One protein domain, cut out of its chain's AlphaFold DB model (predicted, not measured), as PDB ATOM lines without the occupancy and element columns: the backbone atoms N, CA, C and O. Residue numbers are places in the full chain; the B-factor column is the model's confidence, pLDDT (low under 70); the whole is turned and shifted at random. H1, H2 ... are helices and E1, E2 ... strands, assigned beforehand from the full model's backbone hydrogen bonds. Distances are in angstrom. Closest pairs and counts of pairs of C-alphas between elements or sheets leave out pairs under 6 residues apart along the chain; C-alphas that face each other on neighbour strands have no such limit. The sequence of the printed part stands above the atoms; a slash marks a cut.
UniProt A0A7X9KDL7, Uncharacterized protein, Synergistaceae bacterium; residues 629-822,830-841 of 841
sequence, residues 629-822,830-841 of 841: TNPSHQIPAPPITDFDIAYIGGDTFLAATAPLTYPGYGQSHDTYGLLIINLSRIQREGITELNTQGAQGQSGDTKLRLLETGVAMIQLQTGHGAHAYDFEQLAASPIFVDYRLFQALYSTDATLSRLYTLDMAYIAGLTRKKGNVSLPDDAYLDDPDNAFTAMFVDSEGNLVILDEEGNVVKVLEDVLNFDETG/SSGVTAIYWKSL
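What this domain is: This is residues 629 to 822 and 830 to 841 of the 841 residues of an uncharacterized protein of Synergistaceae bacterium (UniProt A0A7X9KDL7). The domain is a stack of antiparallel sheets set partly face to face: a strongly twisted sheet of six strands, then a sheet of four as the middle layer, then a small sheet of three over the other face of the four. Two short helices, H1 and H2, are at the first sheet; of the long stretches without named elements, residues 830 to 841 reach away from the layers, their C-alphas 18 to 34 A from the mean of all C-alphas, while residues 716 to 734 link the first sheet to the second. The printed part has 206 residues, with the elements in the order E1, E2, E3, H1, E4, E5, E6, E7, E8, E9, H2, E10, E11, E12, E13, E14. The sheet orders are E1 E2 E3 E6 E5 E10, E7 E8 E9 E11 and E12 E13 E14. The class is mostly strand, though named elements hold 86 residues, under half; the whole is compact, with a radius of gyration of the C-alphas of 17.4 A and spans of 56 by 43 by 28 A.

How they stand to each other: E1, residues 644 to 648, and E2, residues 651 to 660, form a hairpin, with N 646 and O 653 at 2.9 A. E2 bends by 59 degrees at residue 657 and forms a hairpin with E3, residues 671 to 678, where N 656 and O 675 are 3.0 A apart; E1 E2 E3 is a meander, each strand the antiparallel neighbour of the one before. H1, residues 679 to 685, is on this sheet at a height of 6.5 A, and its closest C-alphas to E2 are those of Ser 680 and Asp 651, 5.3 A apart. E4, residues 689 to 691, pairs with no named strand. E5, residues 703 to 706, and E6, residues 711 to 715, form a hairpin with N 705 and O 713 at 2.8 A; E6 is also the neighbour of E3, with N 676 and O 712 at 2.8 A. A second meander is E7, residues 735 to 737, E8, residues 740 to 747, and E9, residues 752 to 759; N 735 and O 742 are 3.0 A apart, and N 745 and O 754 are 3.0 A apart. H2, residues 760 to 764, stands at the level of the first sheet and only grazes the second with residues 760 to 763. E10, residues 772 to 774, is the first sheet's edge strand beside E5, with N 704 and O 773 at 2.8 A. E11, residues 780 to 783, is beside E9, with N 755 and O 781 at 2.9 A. The first two sheets are face to face, 9.7 A centre to centre where they face each other. The third meander is E12, residues 790 to 793, E13, residues 799 to 802, and E14, residues 808 to 812; N 792 and O 800 are 3.0 A apart, and N 801 and O 810 are 2.9 A apart. It faces the second sheet at 9.6 A, and the closest C-alphas of E8 and E12 are those of Ala 744 and Met 791, 6.7 A apart. In H1 and H2 every O i to N i+4 pair is within hydrogen-bond range.

Where its parts are: E1 begins at C-alpha 644, (59.467, 20.999, -36.600). E2 is 26.2 A from first to last C-alpha, E8 23.1 A, E3 22.9 A and E9 22.7 A. E8 begins at C-alpha 740, (49.980, 14.012, -33.832), and E14 ends at C-alpha 812, (46.579, 16.711, -21.695).

The domain as a whole: The two farthest C-alphas, those of Gly 664 and Ser 830, are 57.6 A apart. Residues 823 to 829 are cut out, and C-alphas 822 and 830 are 16.9 A apart. The links E4 to E5 and E6 to E7 are long. The mean pLDDT of the printed part is 74.5, and 58 residues are under 70, among them 693 to 710 and 830 to 841.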
ATOM      1  N   THR A 629      52.728  33.392 -50.816       77.81
ATOM      2  CA  THR A 629      51.300  33.641 -50.560       77.81
ATOM      3  C   THR A 629      50.510  34.028 -51.815       77.81
ATOM      4  O   THR A 629      49.292  34.207 -51.752       77.81
ATOM      5  N   ASN A 630      51.177  34.186 -52.968       73.38
ATOM      6  CA  ASN A 630      50.561  34.576 -54.236       73.38
ATOM      7  C   ASN A 630      51.188  33.886 -55.477       73.38
ATOM      8  O   ASN A 630      52.388  33.655 -55.489       73.38
ATOM      9  N   PRO A 631      50.434  33.628 -56.575       70.31
ATOM     10  CA  PRO A 631      50.936  33.034 -57.825       70.31
ATOM     11  C   PRO A 631      51.767  33.977 -58.688       70.31
ATOM     12  O   PRO A 631      52.259  33.570 -59.733       70.31
ATOM     13  N   SER A 632      51.876  35.246 -58.304       71.31
ATOM     14  CA  SER A 632      52.860  36.150 -58.889       71.31
ATOM     15  C   SER A 632      54.247  35.993 -58.256       71.31
ATOM     16  O   SER A 632      55.168  36.648 -58.729       71.31
ATOM     17  N   HIS A 633      54.391  35.151 -57.218       76.06
ATOM     18  CA  HIS A 633      55.637  34.869 -56.487       76.06
ATOM     19  C   HIS A 633      56.313  36.164 -55.985       76.06
ATOM     20  O   HIS A 633      57.524  36.335 -56.048       76.06
ATOM     21  N   GLN A 634      55.488  37.116 -55.529       73.12
ATOM     22  CA  GLN A 634      55.908  38.447 -55.063       73.12
ATOM     23  C   GLN A 634      55.917  38.572 -53.539       73.12
ATOM     24  O   GLN A 634      56.539  39.491 -53.021       73.12
ATOM     25  N   ILE A 635      55.169  37.719 -52.833       77.94
ATOM     26  CA  ILE A 635      55.041  37.770 -51.375       77.94
ATOM     27  C   ILE A 635      55.482  36.409 -50.828       77.94
ATOM     28  O   ILE A 635      54.767  35.423 -51.047       77.94
ATOM     29  N   PRO A 636      56.656  36.322 -50.183       84.75
ATOM     30  CA  PRO A 636      57.115  35.094 -49.551       84.75
ATOM     31  C   PRO A 636      56.312  34.785 -48.285       84.75
ATOM     32  O   PRO A 636      55.721  35.679 -47.680       84.75
ATOM     33  N   ALA A 637      56.309  33.518 -47.879       85.69
ATOM     34  CA  ALA A 637      55.696  33.057 -46.636       85.69
ATOM     35  C   ALA A 637      56.789  32.565 -45.661       85.69
ATOM     36  O   ALA A 637      57.076  31.371 -45.644       85.69
ATOM     37  N   PRO A 638      57.447  33.457 -44.897       87.19
ATOM     38  CA  PRO A 638      58.484  33.072 -43.937       87.19
ATOM     39  C   PRO A 638      57.936  32.292 -42.728       87.19
ATOM     40  O   PRO A 638      56.740  32.376 -42.437       87.19
ATOM     41  N   PRO A 639      58.795  31.575 -41.982       86.25
ATOM     42  CA  PRO A 639      58.435  31.038 -40.673       86.25
ATOM     43  C   PRO A 639      58.248  32.171 -39.653       86.25
ATOM     44  O   PRO A 639      59.096  33.050 -39.525       86.25
ATOM     45  N   ILE A 640      57.154  32.137 -38.893       81.88
ATOM     46  CA  ILE A 640      56.912  33.100 -37.806       81.88
ATOM     47  C   ILE A 640      57.629  32.630 -36.532       81.88
ATOM     48  O   ILE A 640      58.403  33.367 -35.924       81.88
ATOM     49  N   THR A 641      57.445  31.362 -36.175       83.25
ATOM     50  CA  THR A 641      58.056  30.689 -35.015       83.25
ATOM     51  C   THR A 641      59.172  29.740 -35.466       83.25
ATOM     52  O   THR A 641      59.525  29.718 -36.647       83.25
ATOM     53  N   ASP A 642      59.746  28.941 -34.565       86.88
ATOM     54  CA  ASP A 642      60.478  27.736 -34.987       86.88
ATOM     55  C   ASP A 642      59.538  26.758 -35.729       86.88
ATOM     56  O   ASP A 642      58.312  26.805 -35.562       86.88
ATOM     57  N   PHE A 643      60.117  25.881 -36.550       90.44
ATOM     58  CA  PHE A 643      59.430  24.799 -37.265       90.44
ATOM     59  C   PHE A 643      59.874  23.434 -36.722       90.44
ATOM     60  O   PHE A 643      60.891  23.359 -36.040       90.44
ATOM     61  N   ASP A 644      59.154  22.362 -37.057       89.44
ATOM     62  CA  ASP A 644      59.467  20.999 -36.600       89.44
ATOM     63  C   ASP A 644      59.478  19.977 -37.755       89.44
ATOM     64  O   ASP A 644      58.830  20.176 -38.791       89.44
ATOM     65  N   ILE A 645      60.236  18.890 -37.583       88.69
ATOM     66  CA  ILE A 645      60.480  17.830 -38.569       88.69
ATOM     67  C   ILE A 645      60.199  16.460 -37.944       88.69
ATOM     68  O   ILE A 645      60.767  16.108 -36.915       88.69
ATOM     69  N   ALA A 646      59.386  15.637 -38.611       85.12
ATOM     70  CA  ALA A 646      59.084  14.277 -38.161       85.12
ATOM     71  C   ALA A 646      59.121  13.243 -39.291       85.12
ATOM     72  O   ALA A 646      58.712  13.506 -40.422       85.12
ATOM     73  N   TYR A 647      59.530  12.022 -38.956       81.62
ATOM     74  CA  TYR A 647      59.542  10.871 -39.860       81.62
ATOM     75  C   TYR A 647      58.306  10.010 -39.575       81.62
ATOM     76  O   TYR A 647      58.099   9.555 -38.448       81.62
ATOM     77  N   ILE A 648      57.432   9.830 -40.569       77.38
ATOM     78  CA  ILE A 648      56.136   9.154 -40.405       77.38
ATOM     79  C   ILE A 648      55.889   8.239 -41.610       77.38
ATOM     80  O   ILE A 648      55.733   8.704 -42.737       77.38
ATOM     81  N   GLY A 649      55.848   6.923 -41.378       73.50
ATOM     82  CA  GLY A 649      55.576   5.928 -42.426       73.50
ATOM     83  C   GLY A 649      56.605   5.911 -43.568       73.50
ATOM     84  O   GLY A 649      56.249   5.615 -44.707       73.50
ATOM     85  N   GLY A 650      57.858   6.278 -43.280       75.81
ATOM     86  CA  GLY A 650      58.950   6.365 -44.259       75.81
ATOM     87  C   GLY A 650      58.999   7.655 -45.093       75.81
ATOM     88  O   GLY A 650      59.911   7.803 -45.905       75.81
ATOM     89  N   ASP A 651      58.065   8.590 -44.898       81.19
ATOM     90  CA  ASP A 651      58.133   9.952 -45.443       81.19
ATOM     91  C   ASP A 651      58.535  10.953 -44.335       81.19
ATOM     92  O   ASP A 651      58.156  10.803 -43.171       81.19
ATOM     93  N   THR A 652      59.276  11.999 -44.705       87.06
ATOM     94  CA  THR A 652      59.662  13.113 -43.828       87.06
ATOM     95  C   THR A 652      58.651  14.248 -43.966       87.06
ATOM     96  O   THR A 652      58.317  14.665 -45.080       87.06
ATOM     97  N   PHE A 653      58.177  14.770 -42.840       87.75
ATOM     98  CA  PHE A 653      57.202  15.849 -42.742       87.75
ATOM     99  C   PHE A 653      57.806  17.074 -42.057       87.75
ATOM    100  O   PHE A 653      58.548  16.942 -41.093       87.75
ATOM    101  N   LEU A 654      57.427  18.252 -42.543       92.12
ATOM    102  CA  LEU A 654      57.696  19.565 -41.964       92.12
ATOM    103  C   LEU A 654      56.376  20.170 -41.473       92.12
ATOM    104  O   LEU A 654      55.385  20.138 -42.210       92.12
ATOM    105  N   ALA A 655      56.383  20.765 -40.282       91.88
ATOM    106  CA  ALA A 655      55.322  21.643 -39.793       91.88
ATOM    107  C   ALA A 655      55.878  23.042 -39.501       91.88
ATOM    108  O   ALA A 655      56.868  23.177 -38.788       91.88
ATOM    109  N   ALA A 656      55.245  24.083 -40.045       91.94
ATOM    110  CA  ALA A 656      55.663  25.472 -39.842       91.94
ATOM    111  C   ALA A 656      54.467  26.432 -39.891       91.94
ATOM    112  O   ALA A 656      53.585  26.273 -40.734       91.94
ATOM    113  N   THR A 657      54.471  27.461 -39.045       88.69
ATOM    114  CA  THR A 657      53.461  28.530 -39.077       88.69
ATOM    115  C   THR A 657      53.999  29.734 -39.854       88.69
ATOM    116  O   THR A 657      55.106  30.201 -39.586       88.69
ATOM    117  N   ALA A 658      53.235  30.208 -40.842       86.00
ATOM    118  CA  ALA A 658      53.650  31.228 -41.810       86.00
ATOM    119  C   ALA A 658      52.522  32.244 -42.097       86.00
ATOM    120  O   ALA A 658      51.342  31.899 -41.960       86.00
ATOM    121  N   PRO A 659      52.830  33.486 -42.521       79.19
ATOM    122  CA  PRO A 659      51.809  34.483 -42.813       79.19
ATOM    123  C   PRO A 659      51.128  34.217 -44.158       79.19
ATOM    124  O   PRO A 659      51.751  33.752 -45.115       79.19
ATOM    125  N   LEU A 660      49.843  34.564 -44.257       76.12
ATOM    126  CA  LEU A 660      49.061  34.499 -45.489       76.12
ATOM    127  C   LEU A 660      48.522  35.902 -45.825       76.12
ATOM    128  O   LEU A 660      47.992  36.607 -44.971       76.12
ATOM    129  N   THR A 661      48.648  36.313 -47.091       69.00
ATOM    130  CA  THR A 661      48.237  37.655 -47.558       69.00
ATOM    131  C   THR A 661      47.171  37.550 -48.643       69.00
ATOM    132  O   THR A 661      47.335  36.781 -49.597       69.00
ATOM    133  N   TYR A 662      46.103  38.337 -48.544       55.31
ATOM    134  CA  TYR A 662      44.978  38.370 -49.471       55.31
ATOM    135  C   TYR A 662      45.197  39.460 -50.545       55.31
ATOM    136  O   TYR A 662      45.697  40.556 -50.284       55.31
ATOM    137  N   PRO A 663      44.820  39.213 -51.811       42.69
ATOM    138  CA  PRO A 663      44.974  40.170 -52.897       42.69
ATOM    139  C   PRO A 663      43.864  41.235 -52.876       42.69
ATOM    140  O   PRO A 663      42.961  41.220 -53.712       42.69
ATOM    141  N   GLY A 664      43.978  42.212 -51.975       44.91
ATOM    142  CA  GLY A 664      43.195  43.451 -52.017       44.91
ATOM    143  C   GLY A 664      42.936  44.061 -50.641       44.91
ATOM    144  O   GLY A 664      42.219  43.457 -49.860       44.91
ATOM    145  N   TYR A 665      43.417  45.298 -50.442       31.34
ATOM    146  CA  TYR A 665      43.421  46.107 -49.202       31.34
ATOM    147  C   TYR A 665      44.578  45.894 -48.205       31.34
ATOM    148  O   TYR A 665      44.372  45.481 -47.079       31.34
ATOM    149  N   GLY A 666      45.756  46.415 -48.562       41.41
ATOM    150  CA  GLY A 666      46.382  47.500 -47.781       41.41
ATOM    151  C   GLY A 666      46.867  47.263 -46.342       41.41
ATOM    152  O   GLY A 666      47.276  48.248 -45.735       41.41
ATOM    153  N   GLN A 667      46.845  46.042 -45.812       42.59
ATOM    154  CA  GLN A 667      47.524  45.656 -44.568       42.59
ATOM    155  C   GLN A 667      48.662  44.671 -44.873       42.59
ATOM    156  O   GLN A 667      48.687  44.061 -45.943       42.59
ATOM    157  N   SER A 668      49.646  44.569 -43.975       48.53
ATOM    158  CA  SER A 668      50.886  43.816 -44.226       48.53
ATOM    159  C   SER A 668      50.686  42.297 -44.244       48.53
ATOM    160  O   SER A 668      51.272  41.637 -45.100       48.53
ATOM    161  N   HIS A 669      49.831  41.758 -43.370       57.59
ATOM    162  CA  HIS A 669      49.394  40.356 -43.355       57.59
ATOM    163  C   HIS A 669      47.933  40.304 -42.892       57.59
ATOM    164  O   HIS A 669      47.543  41.104 -42.046       57.59
ATOM    165  N   ASP A 670      47.138  39.381 -43.436       59.91
ATOM    166  CA  ASP A 670      45.684  39.336 -43.197       59.91
ATOM    167  C   ASP A 670      45.224  38.075 -42.443       59.91
ATOM    168  O   ASP A 670      44.029  37.914 -42.242       59.91
ATOM    169  N   THR A 671      46.128  37.125 -42.155       72.69
ATOM    170  CA  THR A 671      45.921  35.934 -41.303       72.69
ATOM    171  C   THR A 671      47.226  35.117 -41.216       72.69
ATOM    172  O   THR A 671      48.151  35.319 -42.014       72.69
ATOM    173  N   TYR A 672      47.290  34.133 -40.317       80.88
ATOM    174  CA  TYR A 672      48.356  33.123 -40.271       80.88
ATOM    175  C   TYR A 672      47.864  31.744 -40.750       80.88
ATOM    176  O   TYR A 672      46.664  31.457 -40.805       80.88
ATOM    177  N   GLY A 673      48.798  30.867 -41.120       83.50
ATOM    178  CA  GLY A 673      48.507  29.505 -41.567       83.50
ATOM    179  C   GLY A 673      49.524  28.487 -41.064       83.50
ATOM    180  O   GLY A 673      50.729  28.711 -41.159       83.50
ATOM    181  N   LEU A 674      49.030  27.342 -40.590       88.62
ATOM    182  CA  LEU A 674      49.841  26.167 -40.280       88.62
ATOM    183  C   LEU A 674      50.048  25.352 -41.564       88.62
ATOM    184  O   LEU A 674      49.093  24.823 -42.143       88.62
ATOM    185  N   LEU A 675      51.299  25.266 -42.010       89.69
ATOM    186  CA  LEU A 675      51.752  24.479 -43.152       89.69
ATOM    187  C   LEU A 675      52.197  23.094 -42.677       89.69
ATOM    188  O   LEU A 675      52.991  22.989 -41.748       89.69
ATOM    189  N   ILE A 676      51.731  22.042 -43.351       89.88
ATOM    190  CA  ILE A 676      52.134  20.651 -43.123       89.88
ATOM    191  C   ILE A 676      52.568  20.058 -44.466       89.88
ATOM    192  O   ILE A 676      51.776  19.926 -45.406       89.88
ATOM    193  N   ILE A 677      53.852  19.733 -44.581       89.06
ATOM    194  CA  ILE A 677      54.526  19.515 -45.861       89.06
ATOM    195  C   ILE A 677      55.234  18.157 -45.847       89.06
ATOM    196  O   ILE A 677      56.135  17.940 -45.048       89.06
ATOM    197  N   ASN A 678      54.875  17.251 -46.761       87.62
ATOM    198  CA  ASN A 678      55.607  15.995 -46.970       87.62
ATOM    199  C   ASN A 678      56.817  16.255 -47.891       87.62
ATOM    200  O   ASN A 678      56.672  16.372 -49.113       87.62
ATOM    201  N   LEU A 679      58.003  16.374 -47.291       88.81
ATOM    202  CA  LEU A 679      59.265  16.697 -47.962       88.81
ATOM    203  C   LEU A 679      59.681  15.588 -48.936       88.81
ATOM    204  O   LEU A 679      59.981  15.865 -50.100       88.81
ATOM    205  N   SER A 680      59.607  14.328 -48.496       86.50
ATOM    206  CA  SER A 680      59.971  13.153 -49.300       86.50
ATOM    207  C   SER A 680      59.142  13.053 -50.580       86.50
ATOM    208  O   SER A 680      59.653  12.681 -51.638       86.50
ATOM    209  N   ARG A 681      57.860  13.426 -50.517       84.25
ATOM    210  CA  ARG A 681      56.979  13.543 -51.678       84.25
ATOM    211  C   ARG A 681      57.400  14.687 -52.592       84.25
ATOM    212  O   ARG A 681      57.491  14.464 -53.795       84.25
ATOM    213  N   ILE A 682      57.619  15.886 -52.054       87.88
ATOM    214  CA  ILE A 682      57.992  17.076 -52.835       87.88
ATOM    215  C   ILE A 682      59.260  16.819 -53.650       87.88
ATOM    216  O   ILE A 682      59.261  17.033 -54.862       87.88
ATOM    217  N   GLN A 683      60.294  16.265 -53.014       88.12
ATOM    218  CA  GLN A 683      61.554  15.908 -53.668       88.12
ATOM    219  C   GLN A 683      61.352  14.822 -54.739       88.12
ATOM    220  O   GLN A 683      61.843  14.951 -55.860       88.12
ATOM    221  N   ARG A 684      60.568  13.777 -54.437       88.31
ATOM    222  CA  ARG A 684      60.236  12.673 -55.362       88.31
ATOM    223  C   ARG A 684      59.404  13.118 -56.570       88.31
ATOM    224  O   ARG A 684      59.544  12.546 -57.650       88.31
ATOM    225  N   GLU A 685      58.515  14.093 -56.390       87.00
ATOM    226  CA  GLU A 685      57.645  14.646 -57.438       87.00
ATOM    227  C   GLU A 685      58.282  15.848 -58.171       87.00
ATOM    228  O   GLU A 685      57.722  16.298 -59.171       87.00
ATOM    229  N   GLY A 686      59.450  16.334 -57.728       86.19
ATOM    230  CA  GLY A 686      60.182  17.448 -58.345       86.19
ATOM    231  C   GLY A 686      59.505  18.811 -58.167       86.19
ATOM    232  O   GLY A 686      59.545  19.639 -59.075       86.19
ATOM    233  N   ILE A 687      58.830  19.024 -57.037       86.62
ATOM    234  CA  ILE A 687      58.068  20.246 -56.754       86.62
ATOM    235  C   ILE A 687      59.003  21.291 -56.138       86.62
ATOM    236  O   ILE A 687      59.577  21.059 -55.083       86.62
ATOM    237  N   THR A 688      59.137  22.449 -56.783       87.19
ATOM    238  CA  THR A 688      60.086  23.508 -56.386       87.19
ATOM    239  C   THR A 688      59.420  24.774 -55.840       87.19
ATOM    240  O   THR A 688      60.097  25.633 -55.281       87.19
ATOM    241  N   GLU A 689      58.103  24.914 -55.992       86.75
ATOM    242  CA  GLU A 689      57.343  26.104 -55.591       86.75
ATOM    243  C   GLU A 689      56.018  25.700 -54.936       86.75
ATOM    244  O   GLU A 689      55.257  24.888 -55.472       86.75
ATOM    245  N   LEU A 690      55.729  26.288 -53.775       84.81
ATOM    246  CA  LEU A 690      54.523  26.066 -52.984       84.81
ATOM    247  C   LEU A 690      53.757  27.386 -52.866       84.81
ATOM    248  O   LEU A 690      54.277  28.383 -52.379       84.81
ATOM    249  N   ASN A 691      52.506  27.395 -53.318       78.19
ATOM    250  CA  ASN A 691      51.699  28.609 -53.405       78.19
ATOM    251  C   ASN A 691      50.416  28.474 -52.583       78.19
ATOM    252  O   ASN A 691      49.508  27.717 -52.941       78.19
ATOM    253  N   THR A 692      50.326  29.233 -51.494       73.69
ATOM    254  CA  THR A 692      49.225  29.139 -50.529       73.69
ATOM    255  C   THR A 692      47.976  29.932 -50.940       73.69
ATOM    256  O   THR A 692      46.909  29.718 -50.358       73.69
ATOM    257  N   GLN A 693      48.037  30.762 -52.000       62.41
ATOM    258  CA  GLN A 693      46.959  31.694 -52.384       62.41
ATOM    259  C   GLN A 693      45.589  31.026 -52.535       62.41
ATOM    260  O   GLN A 693      44.566  31.596 -52.165       62.41
ATOM    261  N   GLY A 694      45.538  29.807 -53.076       50.25
ATOM    262  CA  GLY A 694      44.266  29.149 -53.378       50.25
ATOM    263  C   GLY A 694      43.376  28.862 -52.157       50.25
ATOM    264  O   GLY A 694      42.227  28.470 -52.352       50.25
ATOM    265  N   ALA A 695      43.873  29.017 -50.924       49.00
ATOM    266  CA  ALA A 695      43.051  28.943 -49.713       49.00
ATOM    267  C   ALA A 695      42.131  30.159 -49.503       49.00
ATOM    268  O   ALA A 695      41.212  30.094 -48.696       49.00
ATOM    269  N   GLN A 696      42.321  31.238 -50.264       52.66
ATOM    270  CA  GLN A 696      41.484  32.435 -50.208       52.66
ATOM    271  C   GLN A 696      40.051  32.125 -50.664       52.66
ATOM    272  O   GLN A 696      39.763  32.048 -51.860       52.66
ATOM    273  N   GLY A 697      39.135  31.945 -49.705       46.31
ATOM    274  CA  GLY A 697      37.777  31.507 -50.026       46.31
ATOM    275  C   GLY A 697      36.761  31.513 -48.884       46.31
ATOM    276  O   GLY A 697      36.226  30.459 -48.570       46.31
ATOM    277  N   GLN A 698      36.439  32.695 -48.341       41.75
ATOM    278  CA  GLN A 698      35.164  33.073 -47.675       41.75
ATOM    279  C   GLN A 698      34.554  32.175 -46.569       41.75
ATOM    280  O   GLN A 698      33.459  32.480 -46.097       41.75
ATOM    281  N   SER A 699      35.223  31.122 -46.108       41.00
ATOM    282  CA  SER A 699      34.772  30.278 -44.999       41.00
ATOM    283  C   SER A 699      35.975  29.944 -44.108       41.00
ATOM    284  O   SER A 699      36.708  29.005 -44.431       41.00
ATOM    285  N   GLY A 700      36.200  30.744 -43.052       41.53
ATOM    286  CA  GLY A 700      37.163  30.505 -41.958       41.53
ATOM    287  C   GLY A 700      36.815  29.265 -41.125       41.53
ATOM    288  O   GLY A 700      36.570  29.305 -39.924       41.53
ATOM    289  N   ASP A 701      36.703  28.139 -41.805       49.62
ATOM    290  CA  ASP A 701      36.337  26.874 -41.210       49.62
ATOM    291  C   ASP A 701      37.619  26.151 -40.807       49.62
ATOM    292  O   ASP A 701      38.670  26.302 -41.433       49.62
ATOM    293  N   THR A 702      37.489  25.246 -39.844       53.38
ATOM    294  CA  THR A 702      38.451  24.188 -39.526       53.38
ATOM    295  C   THR A 702      38.520  23.164 -40.668       53.38
ATOM    296  O   THR A 702      38.150  21.995 -40.547       53.38
ATOM    297  N   LYS A 703      38.961  23.642 -41.832       58.72
ATOM    298  CA  LYS A 703      39.183  22.901 -43.066       58.72
ATOM    299  C   LYS A 703      40.669  22.883 -43.356       58.72
ATOM    300  O   LYS A 703      41.305  23.918 -43.522       58.72
ATOM    301  N   LEU A 704      41.185  21.680 -43.519       66.06
ATOM    302  CA  LEU A 704      42.482  21.457 -44.112       66.06
ATOM    303  C   LEU A 704      42.345  21.556 -45.630       66.06
ATOM    304  O   LEU A 704      41.539  20.859 -46.253       66.06
ATOM    305  N   ARG A 705      43.159  22.404 -46.251       68.94
ATOM    306  CA  ARG A 705      43.264  22.482 -47.705       68.94
ATOM    307  C   ARG A 705      44.467  21.697 -48.197       68.94
ATOM    308  O   ARG A 705      45.596  21.988 -47.820       68.94
ATOM    309  N   LEU A 706      44.217  20.736 -49.083       66.75
ATOM    310  CA  LEU A 706      45.272  20.058 -49.828       66.75
ATOM    311  C   LEU A 706      45.571  20.866 -51.083       66.75
ATOM    312  O   LEU A 706      44.730  20.968 -51.980       66.75
ATOM    313  N   LEU A 707      46.768  21.438 -51.154       68.44
ATOM    314  CA  LEU A 707      47.276  22.027 -52.385       68.44
ATOM    315  C   LEU A 707      47.577  20.910 -53.398       68.44
ATOM    316  O   LEU A 707      47.906  19.779 -53.027       68.44
ATOM    317  N   GLU A 708      47.509  21.217 -54.695       61.31
ATOM    318  CA  GLU A 708      47.841  20.249 -55.758       61.31
ATOM    319  C   GLU A 708      49.291  19.732 -55.641       61.31
ATOM    320  O   GLU A 708      49.585  18.599 -56.034       61.31
ATOM    321  N   THR A 709      50.153  20.536 -55.010       62.72
ATOM    322  CA  THR A 709      51.551  20.267 -54.652       62.72
ATOM    323  C   THR A 709      51.745  19.294 -53.479       62.72
ATOM    324  O   THR A 709      52.877  18.976 -53.136       62.72
ATOM    325  N   GLY A 710      50.675  18.792 -52.851       62.78
ATOM    326  CA  GLY A 710      50.778  17.828 -51.745       62.78
ATOM    327  C   GLY A 710      51.032  18.439 -50.363       62.78
ATOM    328  O   GLY A 710      51.279  17.692 -49.420       62.78
ATOM    329  N   VAL A 711      50.931  19.764 -50.236       75.56
ATOM    330  CA  VAL A 711      50.912  20.486 -48.953       75.56
ATOM    331  C   VAL A 711      49.514  20.411 -48.348       75.56
ATOM    332  O   VAL A 711      48.532  20.697 -49.036       75.56
ATOM    333  N   ALA A 712      49.425  20.079 -47.065       80.88
ATOM    334  CA  ALA A 712      48.249  20.338 -46.249       80.88
ATOM    335  C   ALA A 712      48.418  21.697 -45.554       80.88
ATOM    336  O   ALA A 712      49.487  22.003 -45.038       80.88
ATOM    337  N   MET A 713      47.378  22.527 -45.553       82.56
ATOM    338  CA  MET A 713      47.398  23.821 -44.871       82.56
ATOM    339  C   MET A 713      46.106  24.053 -44.099       82.56
ATOM    340  O   MET A 713      45.022  23.761 -44.608       82.56
ATOM    341  N   ILE A 714      46.230  24.609 -42.897       83.06
ATOM    342  CA  ILE A 714      45.119  25.039 -42.046       83.06
ATOM    343  C   ILE A 714      45.244  26.549 -41.859       83.06
ATOM    344  O   ILE A 714      46.308  27.047 -41.500       83.06
ATOM    345  N   GLN A 715      44.165  27.278 -42.130       81.06
ATOM    346  CA  GLN A 715      44.093  28.717 -41.896       81.06
ATOM    347  C   GLN A 715      43.716  28.975 -40.432       81.06
ATOM    348  O   GLN A 715      42.763  28.378 -39.927       81.06
ATOM    349  N   LEU A 716      44.467  29.838 -39.748       80.81
ATOM    350  CA  LEU A 716      44.342  30.060 -38.308       80.81
ATOM    351  C   LEU A 716      43.332  31.185 -38.038       80.81
ATOM    352  O   LEU A 716      43.699  32.329 -37.784       80.81
ATOM    353  N   GLN A 717      42.040  30.839 -38.093       77.88
ATOM    354  CA  GLN A 717      40.924  31.763 -37.840       77.88
ATOM    355  C   GLN A 717      39.891  31.225 -36.847       77.88
ATOM    356  O   GLN A 717      39.615  30.026 -36.764       77.88
ATOM    357  N   THR A 718      39.294  32.153 -36.103       74.19
ATOM    358  CA  THR A 718      38.389  31.887 -34.973       74.19
ATOM    359  C   THR A 718      37.035  31.299 -35.379       74.19
ATOM    360  O   THR A 718      36.470  30.499 -34.633       74.19
ATOM    361  N   GLY A 719      36.520  31.612 -36.575       67.12
ATOM    362  CA  GLY A 719      35.198  31.161 -37.015       67.12
ATOM    363  C   GLY A 719      34.889  31.402 -38.495       67.12
ATOM    364  O   GLY A 719      35.721  31.860 -39.265       67.12
ATOM    365  N   HIS A 720      33.665  31.077 -38.915       57.66
ATOM    366  CA  HIS A 720      33.313  30.995 -40.337       57.66
ATOM    367  C   HIS A 720      32.975  32.373 -40.951       57.66
ATOM    368  O   HIS A 720      32.240  33.167 -40.366       57.66
ATOM    369  N   GLY A 721      33.393  32.605 -42.201       53.38
ATOM    370  CA  GLY A 721      33.025  33.784 -43.005       53.38
ATOM    371  C   GLY A 721      34.158  34.791 -43.251       53.38
ATOM    372  O   GLY A 721      35.302  34.566 -42.885       53.38
ATOM    373  N   ALA A 722      33.834  35.920 -43.892       52.75
ATOM    374  CA  ALA A 722      34.781  36.999 -44.227       52.75
ATOM    375  C   ALA A 722      34.980  38.045 -43.101       52.75
ATOM    376  O   ALA A 722      35.493  39.134 -43.353       52.75
ATOM    377  N   HIS A 723      34.512  37.736 -41.890       59.16
ATOM    378  CA  HIS A 723      34.571  38.585 -40.692       59.16
ATOM    379  C   HIS A 723      35.012  37.783 -39.456       59.16
ATOM    380  O   HIS A 723      34.674  38.139 -38.332       59.16
ATOM    381  N   ALA A 724      35.692  36.659 -39.677       68.31
ATOM    382  CA  ALA A 724      36.362  35.930 -38.616       68.31
ATOM    383  C   ALA A 724      37.533  36.764 -38.101       68.31
ATOM    384  O   ALA A 724      38.228  37.379 -38.907       68.31
ATOM    385  N   TYR A 725      37.758  36.759 -36.792       75.25
ATOM    386  CA  TYR A 725      39.004  37.272 -36.241       75.25
ATOM    387  C   TYR A 725      40.124  36.263 -36.499       75.25
ATOM    388  O   TYR A 725      39.897  35.044 -36.461       75.25
ATOM    389  N   ASP A 726      41.316  36.770 -36.770       75.81
ATOM    390  CA  ASP A 726      42.524  35.965 -36.883       75.81
ATOM    391  C   ASP A 726      43.031  35.561 -35.500       75.81
ATOM    392  O   ASP A 726      42.697  36.186 -34.497       75.81
ATOM    393  N   PHE A 727      43.828  34.498 -35.450       76.94
ATOM    394  CA  PHE A 727      44.661  34.216 -34.289       76.94
ATOM    395  C   PHE A 727      46.018  34.888 -34.488       76.94
ATOM    396  O   PHE A 727      46.836  34.412 -35.276       76.94
ATOM    397  N   GLU A 728      46.239  36.009 -33.806       75.06
ATOM    398  CA  GLU A 728      47.457  36.814 -33.919       75.06
ATOM    399  C   GLU A 728      48.548  36.454 -32.895       75.06
ATOM    400  O   GLU A 728      49.697  36.858 -33.076       75.06
ATOM    401  N   GLN A 729      48.222  35.665 -31.863       80.75
ATOM    402  CA  GLN A 729      49.175  35.184 -30.857       80.75
ATOM    403  C   GLN A 729      49.374  33.664 -30.966       80.75
ATOM    404  O   GLN A 729      48.413  32.901 -31.096       80.75
ATOM    405  N   LEU A 730      50.630  33.215 -30.904       82.62
ATOM    406  CA  LEU A 730      51.019  31.804 -30.965       82.62
ATOM    407  C   LEU A 730      51.619  31.412 -29.617       82.62
ATOM    408  O   LEU A 730      52.622  31.983 -29.213       82.62
ATOM    409  N   ALA A 731      51.042  30.419 -28.942       83.00
ATOM    410  CA  ALA A 731      51.550  29.968 -27.644       83.00
ATOM    411  C   ALA A 731      52.791  29.061 -27.770       83.00
ATOM    412  O   ALA A 731      53.457  28.758 -26.788       83.00
ATOM    413  N   ALA A 732      53.085  28.564 -28.972       82.38
ATOM    414  CA  ALA A 732      54.258  27.749 -29.263       82.38
ATOM    415  C   ALA A 732      54.493  27.642 -30.770       82.38
ATOM    416  O   ALA A 732      53.630  27.993 -31.583       82.38
ATOM    417  N   SER A 733      55.639  27.071 -31.126       86.62
ATOM    418  CA  SER A 733      55.827  26.442 -32.429       86.62
ATOM    419  C   SER A 733      54.903  25.230 -32.613       86.62
ATOM    420  O   SER A 733      54.395  24.679 -31.633       86.62
ATOM    421  N   PRO A 734      54.709  24.758 -33.857       88.75
ATOM    422  CA  PRO A 734      54.136  23.440 -34.095       88.75
ATOM    423  C   PRO A 734      55.063  22.355 -33.521       88.75
ATOM    424  O   PRO A 734      56.270  22.430 -33.736       88.75
ATOM    425  N   ILE A 735      54.517  21.345 -32.833       87.19
ATOM    426  CA  ILE A 735      55.298  20.231 -32.250       87.19
ATOM    427  C   ILE A 735      54.689  18.874 -32.640       87.19
ATOM    428  O   ILE A 735      53.497  18.633 -32.416       87.19
ATOM    429  N   PHE A 736      55.495  17.964 -33.190       84.75
ATOM    430  CA  PHE A 736      55.104  16.590 -33.504       84.75
ATOM    431  C   PHE A 736      55.287  15.641 -32.311       84.75
ATOM    432  O   PHE A 736      56.406  15.317 -31.924       84.75
ATOM    433  N   VAL A 737      54.191  15.074 -31.802       79.31
ATOM    434  CA  VAL A 737      54.163  14.164 -30.638       79.31
ATOM    435  C   VAL A 737      53.173  13.027 -30.904       79.31
ATOM    436  O   VAL A 737      52.096  13.300 -31.408       79.31
ATOM    437  N   ASP A 738      53.525  11.767 -30.634       75.75
ATOM    438  CA  ASP A 738      52.692  10.551 -30.810       75.75
ATOM    439  C   ASP A 738      51.793  10.545 -32.059       75.75
ATOM    440  O   ASP A 738      50.568  10.647 -31.996       75.75
ATOM    441  N   TYR A 739      52.423  10.516 -33.237       78.44
ATOM    442  CA  TYR A 739      51.744  10.628 -34.541       78.44
ATOM    443  C   TYR A 739      50.745  11.798 -34.672       78.44
ATOM    444  O   TYR A 739      49.978  11.833 -35.627       78.44
ATOM    445  N   ARG A 740      50.779  12.791 -33.785       85.25
ATOM    446  CA  ARG A 740      49.980  14.012 -33.832       85.25
ATOM    447  C   ARG A 740      50.867  15.234 -34.036       85.25
ATOM    448  O   ARG A 740      52.078  15.192 -33.823       85.25
ATOM    449  N   LEU A 741      50.243  16.321 -34.467       88.50
ATOM    450  CA  LEU A 741      50.823  17.657 -34.518       88.50
ATOM    451  C   LEU A 741      50.002  18.581 -33.617       88.50
ATOM    452  O   LEU A 741      48.787  18.708 -33.801       88.50
ATOM    453  N   PHE A 742      50.677  19.212 -32.661       91.31
ATOM    454  CA  PHE A 742      50.099  20.146 -31.703       91.31
ATOM    455  C   PHE A 742      50.472  21.584 -32.063       91.31
ATOM    456  O   PHE A 742      51.603  21.854 -32.464       91.31
ATOM    457  N   GLN A 743      49.518  22.505 -31.928       90.50
ATOM    458  CA  GLN A 743      49.728  23.940 -32.137       90.50
ATOM    459  C   GLN A 743      48.672  24.724 -31.344       90.50
ATOM    460  O   GLN A 743      47.476  24.585 -31.604       90.50
ATOM    461  N   ALA A 744      49.117  25.554 -30.398       90.25
ATOM    462  CA  ALA A 744      48.266  26.407 -29.564       90.25
ATOM    463  C   ALA A 744      48.375  27.891 -29.964       90.25
ATOM    464  O   ALA A 744      49.423  28.336 -30.439       90.25
ATOM    465  N   LEU A 745      47.277  28.634 -29.819       89.25
ATOM    466  CA  LEU A 745      47.104  30.014 -30.293       89.25
ATOM    467  C   LEU A 745      45.979  30.742 -29.550       89.25
ATOM    468  O   LEU A 745      45.038  30.106 -29.072       89.25
ATOM    469  N   TYR A 746      46.054  32.074 -29.540       88.31
ATOM    470  CA  TYR A 746      45.077  32.979 -28.938       88.31
ATOM    471  C   TYR A 746      44.740  34.162 -29.864       88.31
ATOM    472  O   TYR A 746      45.559  34.593 -30.680       88.31
ATOM    473  N   SER A 747      43.492  34.628 -29.779       87.56
ATOM    474  CA  SER A 747      42.955  35.785 -30.493       87.56
ATOM    475  C   SER A 747      42.376  36.782 -29.496       87.56
ATOM    476  O   SER A 747      41.368  36.501 -28.837       87.56
ATOM    477  N   THR A 748      42.989  37.962 -29.411       85.38
ATOM    478  CA  THR A 748      42.578  39.044 -28.505       85.38
ATOM    479  C   THR A 748      41.227  39.622 -28.911       85.38
ATOM    480  O   THR A 748      40.382  39.880 -28.056       85.38
ATOM    481  N   ASP A 749      40.992  39.788 -30.216       84.62
ATOM    482  CA  ASP A 749      39.754  40.377 -30.737       84.62
ATOM    483  C   ASP A 749      38.534  39.461 -30.535       84.62
ATOM    484  O   ASP A 749      37.424  39.946 -30.297       84.62
ATOM    485  N   ALA A 750      38.725  38.139 -30.618       83.88
ATOM    486  CA  ALA A 750      37.673  37.164 -30.332       83.88
ATOM    487  C   ALA A 750      37.571  36.781 -28.850       83.88
ATOM    488  O   ALA A 750      36.580  36.152 -28.469       83.88
ATOM    489  N   THR A 751      38.587  37.101 -28.039       90.00
ATOM    490  CA  THR A 751      38.817  36.510 -26.707       90.00
ATOM    491  C   THR A 751      38.661  34.985 -26.750       90.00
ATOM    492  O   THR A 751      37.798  34.412 -26.089       90.00
ATOM    493  N   LEU A 752      39.436  34.338 -27.626       89.88
ATOM    494  CA  LEU A 752      39.352  32.899 -27.882       89.88
ATOM    495  C   LEU A 752      40.746  32.294 -28.013       89.88
ATOM    496  O   LEU A 752      41.541  32.753 -28.831       89.88
ATOM    497  N   SER A 753      40.997  31.217 -27.279       92.12
ATOM    498  CA  SER A 753      42.134  30.323 -27.479       92.12
ATOM    499  C   SER A 753      41.728  29.056 -28.220       92.12
ATOM    500  O   SER A 753      40.595  28.583 -28.110       92.12
ATOM    501  N   ARG A 754      42.675  28.475 -28.961       91.31
ATOM    502  CA  ARG A 754      42.522  27.177 -29.626       91.31
ATOM    503  C   ARG A 754      43.789  26.342 -29.497       91.31
ATOM    504  O   ARG A 754      44.894  26.830 -29.717       91.31
ATOM    505  N   LEU A 755      43.612  25.055 -29.213       92.12
ATOM    506  CA  LEU A 755      44.633  24.019 -29.354       92.12
ATOM    507  C   LEU A 755      44.253  23.110 -30.524       92.12
ATOM    508  O   LEU A 755      43.209  22.467 -30.470       92.12
ATOM    509  N   TYR A 756      45.094  23.009 -31.552       91.31
ATOM    510  CA  TYR A 756      44.984  21.962 -32.573       91.31
ATOM    511  C   TYR A 756      45.669  20.670 -32.109       91.31
ATOM    512  O   TYR A 756      46.754  20.712 -31.531       91.31
ATOM    513  N   THR A 757      45.047  19.527 -32.407       91.31
ATOM    514  CA  THR A 757      45.489  18.170 -32.043       91.31
ATOM    515  C   THR A 757      45.337  17.235 -33.250       91.31
ATOM    516  O   THR A 757      44.394  16.450 -33.351       91.31
ATOM    517  N   LEU A 758      46.226  17.370 -34.234       88.38
ATOM    518  CA  LEU A 758      46.027  16.833 -35.586       88.38
ATOM    519  C   LEU A 758      46.636  15.433 -35.752       88.38
ATOM    520  O   LEU A 758      47.854  15.307 -35.757       88.38
ATOM    521  N   ASP A 759      45.819  14.398 -35.964       87.00
ATOM    522  CA  ASP A 759      46.289  13.035 -36.279       87.00
ATOM    523  C   ASP A 759      46.996  12.964 -37.647       87.00
ATOM    524  O   ASP A 759      46.368  13.054 -38.705       87.00
ATOM    525  N   MET A 760      48.308  12.730 -37.649       84.50
ATOM    526  CA  MET A 760      49.119  12.644 -38.861       84.50
ATOM    527  C   MET A 760      48.851  11.394 -39.700       84.50
ATOM    528  O   MET A 760      49.141  11.429 -40.897       84.50
ATOM    529  N   ALA A 761      48.258  10.325 -39.160       80.38
ATOM    530  CA  ALA A 761      47.800   9.201 -39.976       80.38
ATOM    531  C   ALA A 761      46.623   9.625 -40.874       80.38
ATOM    532  O   ALA A 761      46.609   9.317 -42.073       80.38
ATOM    533  N   TYR A 762      45.684  10.414 -40.336       80.88
ATOM    534  CA  TYR A 762      44.647  11.070 -41.132       80.88
ATOM    535  C   TYR A 762      45.258  12.002 -42.190       80.88
ATOM    536  O   TYR A 762      44.899  11.881 -43.365       80.88
ATOM    537  N   ILE A 763      46.200  12.882 -41.810       79.38
ATOM    538  CA  ILE A 763      46.844  13.851 -42.723       79.38
ATOM    539  C   ILE A 763      47.611  13.139 -43.851       79.38
ATOM    540  O   ILE A 763      47.430  13.470 -45.024       79.38
ATOM    541  N   ALA A 764      48.429  12.133 -43.533       75.00
ATOM    542  CA  ALA A 764      49.202  11.366 -44.512       75.00
ATOM    543  C   ALA A 764      48.303  10.542 -45.456       75.00
ATOM    544  O   ALA A 764      48.622  10.372 -46.634       75.00
ATOM    545  N   GLY A 765      47.135  10.090 -44.982       72.00
ATOM    546  CA  GLY A 765      46.113   9.412 -45.789       72.00
ATOM    547  C   GLY A 765      45.368  10.314 -46.790       72.00
ATOM    548  O   GLY A 765      44.494   9.845 -47.536       72.00
ATOM    549  N   LEU A 766      45.661  11.615 -46.829       71.38
ATOM    550  CA  LEU A 766      45.027  12.558 -47.743       71.38
ATOM    551  C   LEU A 766      45.603  12.485 -49.166       71.38
ATOM    552  O   LEU A 766      46.797  12.333 -49.404       71.38
ATOM    553  N   THR A 767      44.727  12.621 -50.167       65.00
ATOM    554  CA  THR A 767      45.101  12.515 -51.588       65.00
ATOM    555  C   THR A 767      44.606  13.715 -52.392       65.00
ATOM    556  O   THR A 767      43.553  14.282 -52.095       65.00
ATOM    557  N   ARG A 768      45.335  14.054 -53.471       59.81
ATOM    558  CA  ARG A 768      45.112  15.221 -54.361       59.81
ATOM    559  C   ARG A 768      43.666  15.421 -54.857       59.81
ATOM    560  O   ARG A 768      43.331  16.495 -55.332       59.81
ATOM    561  N   LYS A 769      42.799  14.404 -54.782       54.03
ATOM    562  CA  LYS A 769      41.407  14.457 -55.268       54.03
ATOM    563  C   LYS A 769      40.417  15.144 -54.315       54.03
ATOM    564  O   LYS A 769      39.253  15.263 -54.687       54.03
ATOM    565  N   LYS A 770      40.820  15.525 -53.093       51.94
ATOM    566  CA  LYS A 770      39.878  15.935 -52.032       51.94
ATOM    567  C   LYS A 770      39.639  17.451 -51.875       51.94
ATOM    568  O   LYS A 770      38.623  17.808 -51.295       51.94
ATOM    569  N   GLY A 771      40.495  18.333 -52.404       64.25
ATOM    570  CA  GLY A 771      40.306  19.790 -52.294       64.25
ATOM    571  C   GLY A 771      40.333  20.300 -50.844       64.25
ATOM    572  O   GLY A 771      41.265  19.985 -50.103       64.25
ATOM    573  N   ASN A 772      39.323  21.082 -50.445       69.50
ATOM    574  CA  ASN A 772      39.116  21.472 -49.046       69.50
ATOM    575  C   ASN A 772      38.449  20.315 -48.287       69.50
ATOM    576  O   ASN A 772      37.378  19.852 -48.683       69.50
ATOM    577  N   VAL A 773      39.050  19.886 -47.181       72.44
ATOM    578  CA  VAL A 773      38.598  18.764 -46.354       72.44
ATOM    579  C   VAL A 773      38.286  19.283 -44.956       72.44
ATOM    580  O   VAL A 773      39.132  19.936 -44.354       72.44
ATOM    581  N   SER A 774      37.094  19.011 -44.426       74.62
ATOM    582  CA  SER A 774      36.808  19.295 -43.015       74.62
ATOM    583  C   SER A 774      37.744  18.483 -42.125       74.62
ATOM    584  O   SER A 774      37.900  17.277 -42.344       74.62
ATOM    585  N   LEU A 775      38.343  19.136 -41.130       76.62
ATOM    586  CA  LEU A 775      39.015  18.431 -40.048       76.62
ATOM    587  C   LEU A 775      37.995  17.570 -39.267       76.62
ATOM    588  O   LEU A 775      36.805  17.902 -39.267       76.62
ATOM    589  N   PRO A 776      38.436  16.470 -38.633       80.31
ATOM    590  CA  PRO A 776      37.651  15.755 -37.625       80.31
ATOM    591  C   PRO A 776      37.134  16.674 -36.503       80.31
ATOM    592  O   PRO A 776      37.759  17.689 -36.196       80.31
ATOM    593  N   ASP A 777      36.015  16.299 -35.874       78.31
ATOM    594  CA  ASP A 777      35.390  17.077 -34.787       78.31
ATOM    595  C   ASP A 777      36.286  17.173 -33.529       78.31
ATOM    596  O   ASP A 777      36.098  18.063 -32.707       78.31
ATOM    597  N   ASP A 778      37.259  16.267 -33.387       82.00
ATOM    598  CA  ASP A 778      38.250  16.166 -32.307       82.00
ATOM    599  C   ASP A 778      39.643  16.713 -32.687       82.00
ATOM    600  O   ASP A 778      40.605  16.562 -31.937       82.00
ATOM    601  N   ALA A 779      39.774  17.366 -33.846       84.50
ATOM    602  CA  ALA A 779      41.053  17.893 -34.334       84.50
ATOM    603  C   ALA A 779      41.510  19.197 -33.652       84.50
ATOM    604  O   ALA A 779      42.607  19.685 -33.943       84.50
ATOM    605  N   TYR A 780      40.661  19.802 -32.817       88.56
ATOM    606  CA  TYR A 780      40.978  20.990 -32.030       88.56
ATOM    607  C   TYR A 780      40.056  21.132 -30.811       88.56
ATOM    608  O   TYR A 780      38.965  20.566 -30.765       88.56
ATOM    609  N   LEU A 781      40.494  21.934 -29.842       90.12
ATOM    610  CA  LEU A 781      39.734  22.355 -28.670       90.12
ATOM    611  C   LEU A 781      39.757  23.882 -28.568       90.12
ATOM    612  O   LEU A 781      40.827  24.482 -28.658       90.12
ATOM    613  N   ASP A 782      38.585  24.476 -28.352       90.81
ATOM    614  CA  ASP A 782      38.396  25.909 -28.109       90.81
ATOM    615  C   ASP A 782      38.277  26.189 -26.603       90.81
ATOM    616  O   ASP A 782      37.585  25.459 -25.888       90.81
ATOM    617  N   ASP A 783      38.922  27.260 -26.141       91.38
ATOM    618  CA  ASP A 783      38.848  27.771 -24.768       91.38
ATOM    619  C   ASP A 783      38.548  29.286 -24.806       91.38
ATOM    620  O   ASP A 783      39.391  30.064 -25.258       91.38
ATOM    621  N   PRO A 784      37.336  29.724 -24.414       90.56
ATOM    622  CA  PRO A 784      36.946  31.133 -24.398       90.56
ATOM    623  C   PRO A 784      37.247  31.837 -23.063       90.56
ATOM    624  O   PRO A 784      36.981  33.031 -22.939       90.56
ATOM    625  N   ASP A 785      37.716  31.102 -22.049       91.06
ATOM    626  CA  ASP A 785      37.889  31.605 -20.685       91.06
ATOM    627  C   ASP A 785      39.358  31.978 -20.398       91.06
ATOM    628  O   ASP A 785      39.611  32.863 -19.580       91.06
ATOM    629  N   ASN A 786      40.316  31.346 -21.092       91.00
ATOM    630  CA  ASN A 786      41.758  31.531 -20.893       91.00
ATOM    631  C   ASN A 786      42.471  31.984 -22.180       91.00
ATOM    632  O   ASN A 786      42.204  31.456 -23.259       91.00
ATOM    633  N   ALA A 787      43.437  32.900 -22.071       90.56
ATOM    634  CA  ALA A 787      44.360  33.244 -23.158       90.56
ATOM    635  C   ALA A 787      45.573  32.299 -23.129       90.56
ATOM    636  O   ALA A 787      46.223  32.204 -22.098       90.56
ATOM    637  N   PHE A 788      45.879  31.580 -24.212       89.88
ATOM    638  CA  PHE A 788      47.040  30.681 -24.266       89.88
ATOM    639  C   PHE A 788      48.313  31.452 -24.643       89.88
ATOM    640  O   PHE A 788      48.379  32.033 -25.727       89.88
ATOM    641  N   THR A 789      49.339  31.391 -23.789       84.06
ATOM    642  CA  THR A 789      50.609  32.124 -23.966       84.06
ATOM    643  C   THR A 789      51.829  31.210 -24.102       84.06
ATOM    644  O   THR A 789      52.756  31.563 -24.826       84.06
ATOM    645  N   ALA A 790      51.829  30.022 -23.488       84.81
ATOM    646  CA  ALA A 790      52.895  29.030 -23.669       84.81
ATOM    647  C   ALA A 790      52.339  27.600 -23.789       84.81
ATOM    648  O   ALA A 790      51.334  27.277 -23.156       84.81
ATOM    649  N   MET A 791      52.999  26.726 -24.558       88.19
ATOM    650  CA  MET A 791      52.698  25.286 -24.652       88.19
ATOM    651  C   MET A 791      53.993  24.458 -24.695       88.19
ATOM    652  O   MET A 791      54.911  24.780 -25.445       88.19
ATOM    653  N   PHE A 792      54.061  23.375 -23.916       85.69
ATOM    654  CA  PHE A 792      55.226  22.480 -23.829       85.69
ATOM    655  C   PHE A 792      54.828  21.053 -23.424       85.69
ATOM    656  O   PHE A 792      53.689  20.822 -23.023       85.69
ATOM    657  N   VAL A 793      55.762  20.097 -23.513       83.00
ATOM    658  CA  VAL A 793      55.603  18.745 -22.941       83.00
ATOM    659  C   VAL A 793      56.539  18.572 -21.740       83.00
ATOM    660  O   VAL A 793      57.746  18.801 -21.864       83.00
ATOM    661  N   ASP A 794      55.991  18.176 -20.590       82.81
ATOM    662  CA  ASP A 794      56.727  18.008 -19.325       82.81
ATOM    663  C   ASP A 794      57.565  16.707 -19.264       82.81
ATOM    664  O   ASP A 794      57.598  15.934 -20.227       82.81
ATOM    665  N   SER A 795      58.281  16.463 -18.156       78.38
ATOM    666  CA  SER A 795      59.106  15.249 -17.973       78.38
ATOM    667  C   SER A 795      58.332  13.945 -17.730       78.38
ATOM    668  O   SER A 795      58.943  12.878 -17.735       78.38
ATOM    669  N   GLU A 796      57.007  14.002 -17.564       78.38
ATOM    670  CA  GLU A 796      56.127  12.826 -17.483       78.38
ATOM    671  C   GLU A 796      55.414  12.532 -18.809       78.38
ATOM    672  O   GLU A 796      54.914  11.429 -18.998       78.38
ATOM    673  N   GLY A 797      55.438  13.473 -19.757       77.81
ATOM    674  CA  GLY A 797      54.870  13.305 -21.091       77.81
ATOM    675  C   GLY A 797      53.491  13.934 -21.245       77.81
ATOM    676  O   GLY A 797      52.766  13.604 -22.183       77.81
ATOM    677  N   ASN A 798      53.138  14.870 -20.361       85.50
ATOM    678  CA  ASN A 798      51.896  15.629 -20.423       85.50
ATOM    679  C   ASN A 798      52.092  16.906 -21.255       85.50
ATOM    680  O   ASN A 798      53.097  17.600 -21.106       85.50
ATOM    681  N   LEU A 799      51.118  17.261 -22.100       88.75
ATOM    682  CA  LEU A 799      51.098  18.559 -22.784       88.75
ATOM    683  C   LEU A 799      50.516  19.603 -21.832       88.75
ATOM    684  O   LEU A 799      49.344  19.511 -21.467       88.75
ATOM    685  N   VAL A 800      51.306  20.608 -21.476       89.00
ATOM    686  CA  VAL A 800      50.931  21.678 -20.546       89.00
ATOM    687  C   VAL A 800      50.771  22.988 -21.316       89.00
ATOM    688  O   VAL A 800      51.578  23.303 -22.191       89.00
ATOM    689  N   ILE A 801      49.722  23.752 -20.996       90.00
ATOM    690  CA  ILE A 801      49.447  25.080 -21.561       90.00
ATOM    691  C   ILE A 801      49.299  26.097 -20.432       90.00
ATOM    692  O   ILE A 801      48.593  25.842 -19.449       90.00
ATOM    693  N   LEU A 802      49.948  27.248 -20.607       87.19
ATOM    694  CA  LEU A 802      49.968  28.358 -19.658       87.19
ATOM    695  C   LEU A 802      49.181  29.568 -20.174       87.19
ATOM    696  O   LEU A 802      49.139  29.806 -21.387       87.19
ATOM    697  N   ASP A 803      48.617  30.343 -19.245       86.31
ATOM    698  CA  ASP A 803      48.128  31.702 -19.511       86.31
ATOM    699  C   ASP A 803      49.240  32.762 -19.482       86.31
ATOM    700  O   ASP A 803      50.417  32.445 -19.279       86.31
ATOM    701  N   GLU A 804      48.869  34.027 -19.708       77.69
ATOM    702  CA  GLU A 804      49.802  35.152 -19.700       77.69
ATOM    703  C   GLU A 804      50.548  35.216 -18.359       77.69
ATOM    704  O   GLU A 804      51.781  35.255 -18.332       77.69
ATOM    705  N   GLU A 805      49.820  35.165 -17.239       78.31
ATOM    706  CA  GLU A 805      50.325  35.116 -15.860       78.31
ATOM    707  C   GLU A 805      51.208  33.894 -15.526       78.31
ATOM    708  O   GLU A 805      51.921  33.909 -14.512       78.31
ATOM    709  N   GLY A 806      51.216  32.862 -16.370       77.81
ATOM    710  CA  GLY A 806      51.987  31.639 -16.176       77.81
ATOM    711  C   GLY A 806      51.285  30.570 -15.340       77.81
ATOM    712  O   GLY A 806      51.945  29.661 -14.836       77.81
ATOM    713  N   ASN A 807      49.971  30.660 -15.147       84.50
ATOM    714  CA  ASN A 807      49.189  29.598 -14.523       84.50
ATOM    715  C   ASN A 807      48.918  28.484 -15.540       84.50
ATOM    716  O   ASN A 807      48.672  28.746 -16.715       84.50
ATOM    717  N   VAL A 808      48.887  27.233 -15.080       87.62
ATOM    718  CA  VAL A 808      48.464  26.102 -15.917       87.62
ATOM    719  C   VAL A 808      46.955  26.161 -16.136       87.62
ATOM    720  O   VAL A 808      46.180  25.972 -15.198       87.62
ATOM    721  N   VAL A 809      46.540  26.377 -17.386       90.94
ATOM    722  CA  VAL A 809      45.122  26.438 -17.790       90.94
ATOM    723  C   VAL A 809      44.640  25.159 -18.465       90.94
ATOM    724  O   VAL A 809      43.457  24.822 -18.401       90.94
ATOM    725  N   LYS A 810      45.555  24.386 -19.064       90.19
ATOM    726  CA  LYS A 810      45.238  23.085 -19.658       90.19
ATOM    727  C   LYS A 810      46.379  22.095 -19.473       90.19
ATOM    728  O   LYS A 810      47.544  22.441 -19.639       90.19
ATOM    729  N   VAL A 811      46.003  20.847 -19.209       90.12
ATOM    730  CA  VAL A 811      46.872  19.674 -19.328       90.12
ATOM    731  C   VAL A 811      46.174  18.655 -20.231       90.12
ATOM    732  O   VAL A 811      44.952  18.481 -20.142       90.12
ATOM    733  N   LEU A 812      46.931  18.005 -21.115       89.94
ATOM    734  CA  LEU A 812      46.579  16.711 -21.695       89.94
ATOM    735  C   LEU A 812      47.574  15.686 -21.149       89.94
ATOM    736  O   LEU A 812      48.761  15.760 -21.460       89.94
ATOM    737  N   GLU A 813      47.083  14.782 -20.310       88.81
ATOM    738  CA  GLU A 813      47.878  13.707 -19.710       88.81
ATOM    739  C   GLU A 813      48.279  12.667 -20.770       88.81
ATOM    740  O   GLU A 813      47.559  12.483 -21.757       88.81
ATOM    741  N   ASP A 814      49.421  12.004 -20.568       80.94
ATOM    742  CA  ASP A 814      49.906  10.883 -21.389       80.94
ATOM    743  C   ASP A 814      49.926  11.150 -22.917       80.94
ATOM    744  O   ASP A 814      49.705  10.234 -23.718       80.94
ATOM    745  N   VAL A 815      50.202  12.383 -23.385       81.31
ATOM    746  CA  VAL A 815      50.400  12.620 -24.840       81.31
ATOM    747  C   VAL A 815      51.655  11.927 -25.372       81.31
ATOM    748  O   VAL A 815      51.838  11.802 -26.582       81.31
ATOM    749  N   LEU A 816      52.517  11.496 -24.460       75.62
ATOM    750  CA  LEU A 816      53.744  10.767 -24.673       75.62
ATOM    751  C   LEU A 816      53.913   9.793 -23.508       75.62
ATOM    752  O   LEU A 816      53.860  10.206 -22.358       75.62
ATOM    753  N   ASN A 817      54.169   8.522 -23.805       65.62
ATOM    754  CA  ASN A 817      54.434   7.520 -22.780       65.62
ATOM    755  C   ASN A 817      55.937   7.204 -22.716       65.62
ATOM    756  O   ASN A 817      56.518   6.741 -23.699       65.62
ATOM    757  N   PHE A 818      56.551   7.431 -21.554       59.06
ATOM    758  CA  PHE A 818      57.967   7.154 -21.296       59.06
ATOM    759  C   PHE A 818      58.260   5.732 -20.764       59.06
ATOM    760  O   PHE A 818      59.426   5.339 -20.711       59.06
ATOM    761  N   ASP A 819      57.243   4.945 -20.390       50.62
ATOM    762  CA  ASP A 819      57.411   3.607 -19.792       50.62
ATOM    763  C   ASP A 819      57.776   2.511 -20.813       50.62
ATOM    764  O   ASP A 819      58.294   1.449 -20.443       50.62
ATOM    765  N   GLU A 820      57.511   2.724 -22.106       44.03
ATOM    766  CA  GLU A 820      57.823   1.733 -23.137       44.03
ATOM    767  C   GLU A 820      59.316   1.738 -23.487       44.03
ATOM    768  O   GLU A 820      59.795   2.514 -24.313       44.03
ATOM    769  N   THR A 821      60.067   0.794 -22.910       39.97
ATOM    770  CA  THR A 821      61.456   0.522 -23.304       39.97
ATOM    771  C   THR A 821      61.519  -0.033 -24.733       39.97
ATOM    772  O   THR A 821      61.591  -1.251 -24.937       39.97
ATOM    773  N   GLY A 822      61.503   0.851 -25.732       35.12
ATOM    774  CA  GLY A 822      61.714   0.502 -27.133       35.12
ATOM    775  C   GLY A 822      63.048  -0.223 -27.298       35.12
ATOM    776  O   GLY A 822      64.108   0.339 -27.030       35.12
ATOM    777  N   SER A 830      70.188   7.276 -15.322       31.55
ATOM    778  CA  SER A 830      69.788   8.573 -14.736       31.55
ATOM    779  C   SER A 830      68.317   8.661 -14.297       31.55
ATOM    780  O   SER A 830      67.414   8.158 -14.959       31.55
ATOM    781  N   SER A 831      68.078   9.243 -13.120       36.31
ATOM    782  CA  SER A 831      66.746   9.437 -12.533       36.31
ATOM    783  C   SER A 831      66.357  10.909 -12.644       36.31
ATOM    784  O   SER A 831      66.807  11.716 -11.832       36.31
ATOM    785  N   GLY A 832      65.532  11.242 -13.636       42.12
ATOM    786  CA  GLY A 832      65.035  12.605 -13.857       42.12
ATOM    787  C   GLY A 832      64.622  12.897 -15.301       42.12
ATOM    788  O   GLY A 832      63.775  13.750 -15.515       42.12
ATOM    789  N   VAL A 833      65.171  12.174 -16.285       31.44
ATOM    790  CA  VAL A 833      64.777  12.283 -17.698       31.44
ATOM    791  C   VAL A 833      64.811  10.896 -18.345       31.44
ATOM    792  O   VAL A 833      65.837  10.222 -18.313       31.44
ATOM    793  N   THR A 834      63.714  10.483 -18.981       34.25
ATOM    794  CA  THR A 834      63.664   9.281 -19.835       34.25
ATOM    795  C   THR A 834      63.407   9.726 -21.271       34.25
ATOM    796  O   THR A 834      62.278   9.677 -21.738       34.25
ATOM    797  N   ALA A 835      64.413  10.217 -22.001       32.97
ATOM    798  CA  ALA A 835      64.150  10.705 -23.355       32.97
ATOM    799  C   ALA A 835      63.903   9.545 -24.335       32.97
ATOM    800  O   ALA A 835      64.832   8.858 -24.761       32.97
ATOM    801  N   ILE A 836      62.647   9.380 -24.746       37.25
ATOM    802  CA  ILE A 836      62.263   8.619 -25.935       37.25
ATOM    803  C   ILE A 836      61.368   9.534 -26.767       37.25
ATOM    804  O   ILE A 836      60.254   9.837 -26.353       37.25
ATOM    805  N   TYR A 837      61.849   9.974 -27.933       43.72
ATOM    806  CA  TYR A 837      60.998  10.589 -28.955       43.72
ATOM    807  C   TYR A 837      61.029   9.810 -30.268       43.72
ATOM    808  O   TYR A 837      61.902   8.991 -30.542       43.72
ATOM    809  N   TRP A 838      59.954  10.012 -31.013       43.47
ATOM    810  CA  TRP A 838      59.281   9.014 -31.832       43.47
ATOM    811  C   TRP A 838      60.007   8.504 -33.083       43.47
ATOM    812  O   TRP A 838      60.401   9.301 -33.927       43.47
ATOM    813  N   LYS A 839      59.954   7.182 -33.315       33.59
ATOM    814  CA  LYS A 839      58.931   6.481 -34.145       33.59
ATOM    815  C   LYS A 839      59.522   5.227 -34.803       33.59
ATOM    816  O   LYS A 839      60.441   5.337 -35.608       33.59
ATOM    817  N   SER A 840      58.877   4.081 -34.588       25.73
ATOM    818  CA  SER A 840      58.953   2.933 -35.496       25.73
ATOM    819  C   SER A 840      57.555   2.567 -35.995       25.73
ATOM    820  O   SER A 840      56.601   2.521 -35.220       25.73
ATOM    821  N   LEU A 841      57.435   2.340 -37.307       28.66
ATOM    822  CA  LEU A 841      56.541   1.347 -37.921       28.66
ATOM    823  C   LEU A 841      56.970   1.088 -39.373       28.66
ATOM    824  O   LEU A 841      56.972   2.064 -40.158       28.66
TER     825      LEU A 841